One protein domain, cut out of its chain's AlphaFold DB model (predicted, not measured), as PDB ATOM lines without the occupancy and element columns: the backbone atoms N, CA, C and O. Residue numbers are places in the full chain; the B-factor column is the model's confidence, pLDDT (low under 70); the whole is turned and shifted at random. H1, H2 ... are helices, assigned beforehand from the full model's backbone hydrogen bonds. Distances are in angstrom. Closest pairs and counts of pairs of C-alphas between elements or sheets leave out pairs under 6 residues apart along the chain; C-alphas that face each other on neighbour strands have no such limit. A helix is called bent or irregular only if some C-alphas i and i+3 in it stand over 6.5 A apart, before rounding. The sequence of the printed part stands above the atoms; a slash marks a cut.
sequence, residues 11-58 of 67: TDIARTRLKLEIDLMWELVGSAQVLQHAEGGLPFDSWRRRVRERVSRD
ATOM      1  N   THR A  11     107.171  58.267 126.164       96.25
ATOM      2  CA  THR A  11     108.371  57.459 125.919       96.25
ATOM      3  C   THR A  11     109.051  57.839 124.599       96.25
ATOM      4  O   THR A  11     110.281  57.827 124.514       96.25
ATOM      5  N   ASP A  12     108.281  58.202 123.574       94.50
ATOM      6  CA  ASP A  12     108.820  58.618 122.274       94.50
ATOM      7  C   ASP A  12     109.483  59.994 122.379       94.50
ATOM      8  O   ASP A  12     110.590  60.205 121.875       94.50
ATOM      9  N   ILE A  13     108.854  60.910 123.121       93.56
ATOM     10  CA  ILE A  13     109.429  62.228 123.403       93.56
ATOM     11  C   ILE A  13     110.715  62.087 124.223       93.56
ATOM     12  O   ILE A  13     111.727  62.683 123.863       93.56
ATOM     13  N   ALA A  14     110.732  61.230 125.249       95.62
ATOM     14  CA  ALA A  14     111.924  60.982 126.065       95.62
ATOM     15  C   ALA A  14     113.116  60.416 125.266       95.62
ATOM     16  O   ALA A  14     114.267  60.566 125.678       95.62
ATOM     17  N   ARG A  15     112.867  59.770 124.118       93.69
ATOM     18  CA  ARG A  15     113.909  59.248 123.215       93.69
ATOM     19  C   ARG A  15     114.300  60.217 122.102       93.69
ATOM     20  O   ARG A  15     115.285  59.969 121.406       93.69
ATOM     21  N   THR A  16     113.561  61.309 121.933       91.88
ATOM     22  CA  THR A  16     113.846  62.309 120.907       91.88
ATOM     23  C   THR A  16     115.044  63.153 121.332       91.88
ATOM     24  O   THR A  16     115.060  63.742 122.411       91.88
ATOM     25  N   ARG A  17     116.070  63.218 120.480       89.31
ATOM     26  CA  ARG A  17     117.252  64.059 120.703       89.31
ATOM     27  C   ARG A  17     117.198  65.268 119.787       89.31
ATOM     28  O   ARG A  17     116.993  65.122 118.585       89.31
ATOM     29  N   LEU A  18     117.425  66.445 120.356       87.81
ATOM     30  CA  LEU A  18     117.564  67.677 119.590       87.81
ATOM     31  C   LEU A  18     119.025  67.864 119.192       87.81
ATOM     32  O   LEU A  18     119.916  67.847 120.041       87.81
ATOM     33  N   LYS A  19     119.262  68.071 117.899       87.81
ATOM     34  CA  LYS A  19     120.529  68.604 117.408       87.81
ATOM     35  C   LYS A  19     120.393  70.123 117.387       87.81
ATOM     36  O   LYS A  19     119.634  70.661 116.592       87.81
ATOM     37  N   LEU A  20     121.063  70.790 118.324       86.38
ATOM     38  CA  LEU A  20     121.013  72.253 118.469       86.38
ATOM     39  C   LEU A  20     121.845  72.978 117.403       86.38
ATOM     40  O   LEU A  20     121.685  74.177 117.201       86.38
ATOM     41  N   GLU A  21     122.735  72.249 116.734       92.38
ATOM     42  CA  GLU A  21     123.532  72.766 115.631       92.38
ATOM     43  C   GLU A  21     122.811  72.618 114.298       92.38
ATOM     44  O   GLU A  21     122.010  71.703 114.095       92.38
ATOM     45  N   ILE A  22     123.178  73.492 113.362       88.38
ATOM     46  CA  ILE A  22     122.710  73.418 111.984       88.38
ATOM     47  C   ILE A  22     123.164  72.089 111.383       88.38
ATOM     48  O   ILE A  22     124.357  71.791 111.292       88.38
ATOM     49  N   ASP A  23     122.199  71.293 110.941       91.31
ATOM     50  CA  ASP A  23     122.469  70.119 110.132       91.31
ATOM     51  C   ASP A  23     122.389  70.499 108.653       91.31
ATOM     52  O   ASP A  23     121.314  70.758 108.119       91.31
ATOM     53  N   LEU A  24     123.541  70.546 107.981       90.88
ATOM     54  CA  LEU A  24     123.610  70.971 106.581       90.88
ATOM     55  C   LEU A  24     122.774  70.089 105.649       90.88
ATOM     56  O   LEU A  24     122.238  70.587 104.661       90.88
ATOM     57  N   MET A  25     122.644  68.795 105.947       91.50
ATOM     58  CA  MET A  25     121.821  67.902 105.138       91.50
ATOM     59  C   MET A  25     120.342  68.257 105.307       91.50
ATOM     60  O   MET A  25     119.605  68.316 104.323       91.50
ATOM     61  N   TRP A  26     119.927  68.568 106.535       90.50
ATOM     62  CA  TRP A  26     118.574  69.032 106.825       90.50
ATOM     63  C   TRP A  26     118.243  70.364 106.139       90.50
ATOM     64  O   TRP A  26     117.201  70.481 105.494       90.50
ATOM     65  N   GLU A  27     119.158  71.335 106.188       91.50
ATOM     66  CA  GLU A  27     118.980  72.632 105.518       91.50
ATOM     67  C   GLU A  27     118.878  72.496 103.995       91.50
ATOM     68  O   GLU A  27     118.077  73.182 103.352       91.50
ATOM     69  N   LEU A  28     119.661  71.590 103.400       90.88
ATOM     70  CA  LEU A  28     119.600  71.304 101.967       90.88
ATOM     71  C   LEU A  28     118.255  70.692 101.568       90.88
ATOM     72  O   LEU A  28     117.645  71.142 100.596       90.88
ATOM     73  N   VAL A  29     117.770  69.704 102.326       90.62
ATOM     74  CA  VAL A  29     116.468  69.068 102.070       90.62
ATOM     75  C   VAL A  29     115.330  70.078 102.230       90.62
ATOM     76  O   VAL A  29     114.487  70.187 101.338       90.62
ATOM     77  N   GLY A  30     115.339  70.880 103.300       88.38
ATOM     78  CA  GLY A  30     114.349  71.940 103.512       88.38
ATOM     79  C   GLY A  30     114.362  72.983 102.391       88.38
ATOM     80  O   GLY A  30     113.316  73.341 101.849       88.38
ATOM     81  N   SER A  31     115.553  73.404 101.957       87.81
ATOM     82  CA  SER A  31     115.718  74.319 100.820       87.81
ATOM     83  C   SER A  31     115.157  73.735  99.518       87.81
ATOM     84  O   SER A  31     114.484  74.443  98.765       87.81
ATOM     85  N   ALA A  32     115.389  72.446  99.252       87.88
ATOM     86  CA  ALA A  32     114.839  71.761  98.084       87.88
ATOM     87  C   ALA A  32     113.304  71.678  98.138       87.88
ATOM     88  O   ALA A  32     112.643  71.972  97.141       87.88
ATOM     89  N   GLN A  33     112.728  71.362  99.300       87.00
ATOM     90  CA  GLN A  33     111.276  71.307  99.491       87.00
ATOM     91  C   GLN A  33     110.619  72.676  99.270       87.00
ATOM     92  O   GLN A  33     109.657  72.786  98.507       87.00
ATOM     93  N   VAL A  34     111.180  73.745  99.850       87.50
ATOM     94  CA  VAL A  34     110.719  75.129  99.631       87.50
ATOM     95  C   VAL A  34     110.777  75.503  98.147       87.50
ATOM     96  O   VAL A  34     109.883  76.193  97.642       87.50
ATOM     97  N   LEU A  35     111.805  75.046  97.427       86.06
ATOM     98  CA  LEU A  35     111.959  75.297  95.996       86.06
ATOM     99  C   LEU A  35     110.918  74.550  95.147       86.06
ATOM    100  O   LEU A  35     110.447  75.117  94.156       86.06
ATOM    101  N   GLN A  36     110.560  73.318  95.523       83.38
ATOM    102  CA  GLN A  36     109.635  72.447  94.787       83.38
ATOM    103  C   GLN A  36     108.157  72.755  95.066       83.38
ATOM    104  O   GLN A  36     107.360  72.793  94.131       83.38
ATOM    105  N   HIS A  37     107.793  73.018  96.324       80.50
ATOM    106  CA  HIS A  37     106.392  73.032  96.771       80.50
ATOM    107  C   HIS A  37     105.859  74.417  97.169       80.50
ATOM    108  O   HIS A  37     104.743  74.524  97.668       80.50
ATOM    109  N   ALA A  38     106.634  75.484  96.937       71.06
ATOM    110  CA  ALA A  38     106.303  76.859  97.339       71.06
ATOM    111  C   ALA A  38     105.999  77.017  98.845       71.06
ATOM    112  O   ALA A  38     105.379  77.998  99.266       71.06
ATOM    113  N   GLU A  39     106.481  76.081  99.669       69.12
ATOM    114  CA  GLU A  39     106.331  76.149 101.117       69.12
ATOM    115  C   GLU A  39     106.990  77.413 101.688       69.12
ATOM    116  O   GLU A  39     107.908  77.999 101.106       69.12
ATOM    117  N   GLY A  40     106.460  77.896 102.811       70.19
ATOM    118  CA  GLY A  40     106.963  79.094 103.484       70.19
ATOM    119  C   GLY A  40     106.526  80.440 102.882       70.19
ATOM    120  O   GLY A  40     106.871  81.471 103.447       70.19
ATOM    121  N   GLY A  41     105.748  80.467 101.790       77.31
ATOM    122  CA  GLY A  41     105.047  81.672 101.312       77.31
ATOM    123  C   GLY A  41     105.948  82.844 100.886       77.31
ATOM    124  O   GLY A  41     107.120  82.646 100.555       77.31
ATOM    125  N   LEU A  42     105.395  84.067 100.897       78.62
ATOM    126  CA  LEU A  42     106.039  85.309 100.419       78.62
ATOM    127  C   LEU A  42     107.485  85.548 100.914       78.62
ATOM    128  O   LEU A  42     108.307  85.989 100.105       78.62
ATOM    129  N   PRO A  43     107.856  85.250 102.182       85.62
ATOM    130  CA  PRO A  43     109.225  85.445 102.672       85.62
ATOM    131  C   PRO A  43     110.310  84.804 101.798       85.62
ATOM    132  O   PRO A  43     111.400  85.358 101.646       85.62
ATOM    133  N   PHE A  44     110.004  83.667 101.172       86.44
ATOM    134  CA  PHE A  44     110.965  82.921 100.365       86.44
ATOM    135  C   PHE A  44     110.892  83.228  98.867       86.44
ATOM    136  O   PHE A  44     111.732  82.728  98.121       86.44
ATOM    137  N   ASP A  45     109.969  84.068  98.392       88.12
ATOM    138  CA  ASP A  45     109.802  84.324  96.951       88.12
ATOM    139  C   ASP A  45     111.040  84.942  96.309       88.12
ATOM    140  O   ASP A  45     111.505  84.495  95.256       88.12
ATOM    141  N   SER A  46     111.612  85.956  96.963       90.12
ATOM    142  CA  SER A  46     112.801  86.627  96.438       90.12
ATOM    143  C   SER A  46     113.994  85.669  96.362       90.12
ATOM    144  O   SER A  46     114.766  85.709  95.403       90.12
ATOM    145  N   TRP A  47     114.124  84.784  97.352       91.25
ATOM    146  CA  TRP A  47     115.163  83.765  97.402       91.25
ATOM    147  C   TRP A  47     114.932  82.685  96.341       91.25
ATOM    148  O   TRP A  47     115.837  82.433  95.546       91.25
ATOM    149  N   ARG A  48     113.713  82.136  96.238       89.50
ATOM    150  CA  ARG A  48     113.329  81.134  95.231       89.50
ATOM    151  C   ARG A  48     113.644  81.612  93.825       89.50
ATOM    152  O   ARG A  48     114.259  80.874  93.062       89.50
ATOM    153  N   ARG A  49     113.266  82.850  93.489       88.88
ATOM    154  CA  ARG A  49     113.545  83.432  92.171       88.88
ATOM    155  C   ARG A  49     115.046  83.458  91.877       88.88
ATOM    156  O   ARG A  49     115.465  82.926  90.854       88.88
ATOM    157  N   ARG A  50     115.859  83.977  92.807       91.69
ATOM    158  CA  ARG A  50     117.325  84.028  92.646       91.69
ATOM    159  C   ARG A  50     117.953  82.641  92.512       91.69
ATOM    160  O   ARG A  50     118.878  82.470  91.725       91.69
ATOM    161  N   VAL A  51     117.485  81.660  93.283       89.94
ATOM    162  CA  VAL A  51     118.013  80.290  93.223       89.94
ATOM    163  C   VAL A  51     117.629  79.621  91.907       89.94
ATOM    164  O   VAL A  51     118.507  79.075  91.251       89.94
ATOM    165  N   ARG A  52     116.369  79.728  91.459       86.69
ATOM    166  CA  ARG A  52     115.942  79.180  90.159       86.69
ATOM    167  C   ARG A  52     116.730  79.780  89.002       86.69
ATOM    168  O   ARG A  52     117.208  79.033  88.165       86.69
ATOM    169  N   GLU A  53     116.937  81.096  88.991       89.44
ATOM    170  CA  GLU A  53     117.762  81.756  87.969       89.44
ATOM    171  C   GLU A  53     119.199  81.211  87.934       89.44
ATOM    172  O   GLU A  53     119.771  81.065  86.855       89.44
ATOM    173  N   ARG A  54     119.789  80.893  89.094       87.06
ATOM    174  CA  ARG A  54     121.134  80.301  89.181       87.06
ATOM    175  C   ARG A  54     121.150  78.846  88.717       87.06
ATOM    176  O   ARG A  54     122.000  78.496  87.913       87.06
ATOM    177  N   VAL A  55     120.190  78.039  89.164       82.69
ATOM    178  CA  VAL A  55     120.060  76.626  88.772       82.69
ATOM    179  C   VAL A  55     119.767  76.496  87.276       82.69
ATOM    180  O   VAL A  55     120.346  75.650  86.620       82.69
ATOM    181  N   SER A  56     118.934  77.357  86.688       80.81
ATOM    182  CA  SER A  56     118.662  77.326  85.243       80.81
ATOM    183  C   SER A  56     119.876  77.687  84.382       80.81
ATOM    184  O   SER A  56     119.923  77.294  83.220       80.81
ATOM    185  N   ARG A  57     120.849  78.431  84.924       81.06
ATOM    186  CA  ARG A  57     122.135  78.685  84.249       81.06
ATOM    187  C   ARG A  57     123.067  77.478  84.312       81.06
ATOM    188  O   ARG A  57     123.970  77.380  83.490       81.06
ATOM    189  N   ASP A  58     122.830  76.583  85.261       74.44
ATOM    190  CA  ASP A  58     123.598  75.371  85.493       74.44
ATOM    191  C   ASP A  58     122.757  74.169  85.034       74.44
ATOM    192  O   ASP A  58     122.059  73.518  85.812       74.44
TER     193      ASP A  58
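Overview. This is residues 11 to 58 of the 67 residues of an uncharacterized protein of Amycolatopsis sp. Hca4 (UniProt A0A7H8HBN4). Two helices of similar length, H3 and H2, form an open V with its corner at the tight turn between them, and a thin arm leading to the tiny helix H1 runs far out from the free end of H2. Residues 11 to 29, which take in H1, the link after it and the first part of H2, stick out, and this arm makes much of the length; residues 53 to 58, at the tip of the V's other leg, also stand free. The printed part has 48 residues with three named helices, in the order H1, H2, H3, and no named strand; its class is all helix. It is only just extended, close to loose, with a radius of gyration of the C-alphas of 14.9 A, and it spans 47 by 22 by 15 A.

Along the chain. The longest helix by residues, H3, takes residues 42 to 57 and measures 23.8 A from its first to its last C-alpha. It begins at C-alpha 42 at (106.039, 85.309, 100.419) and ends at C-alpha 57 at (122.135, 78.685, 84.249). H3 is irregular: C-alphas 43 and 46 are 7.3 A apart, and its line is a rough one. H2, residues 24 to 37, measures 19.9 A and begins at C-alpha 24 at (123.610, 70.971, 106.581). H1, residues 11 to 15, measures 6.4 A and begins at C-alpha 11 at (108.371, 57.459, 125.919).

Arrangement. H3 and H2 only just touch, with 3 pairs of C-alphas within 8 A. Their closest C-alphas are those of Leu 35 and Arg 48, 6.0 A apart. H3 touches H2 with residues 44 to 48 alone, and H2 touches H3 with residues 34 to 35 alone. Their lines are about perpendicular, at 84 degrees, and their centres are 12.8 A apart. H1 is apart from both H2 and H3. In H1 and H2 every O i to N i+4 pair is within hydrogen-bond range; in H3, 10 of 12 are.

Size, cuts and confidence. The C-alphas farthest apart are those of Thr 11 and Arg 57, at 48.7 A; those of the first and last printed residues, Thr 11 and Asp 58, are 46.8 A apart. The printed part runs from residue 11 to residue 58 of a chain of 67 residues and has no cut. The link from H2 to H3, 4 residues, is tight; that from H1 to H2, 8 residues, is short; no link is long. The mean pLDDT of the printed part is 86.9, and one printed residue, Glu 39 in the link between H2 and H3, is under 70.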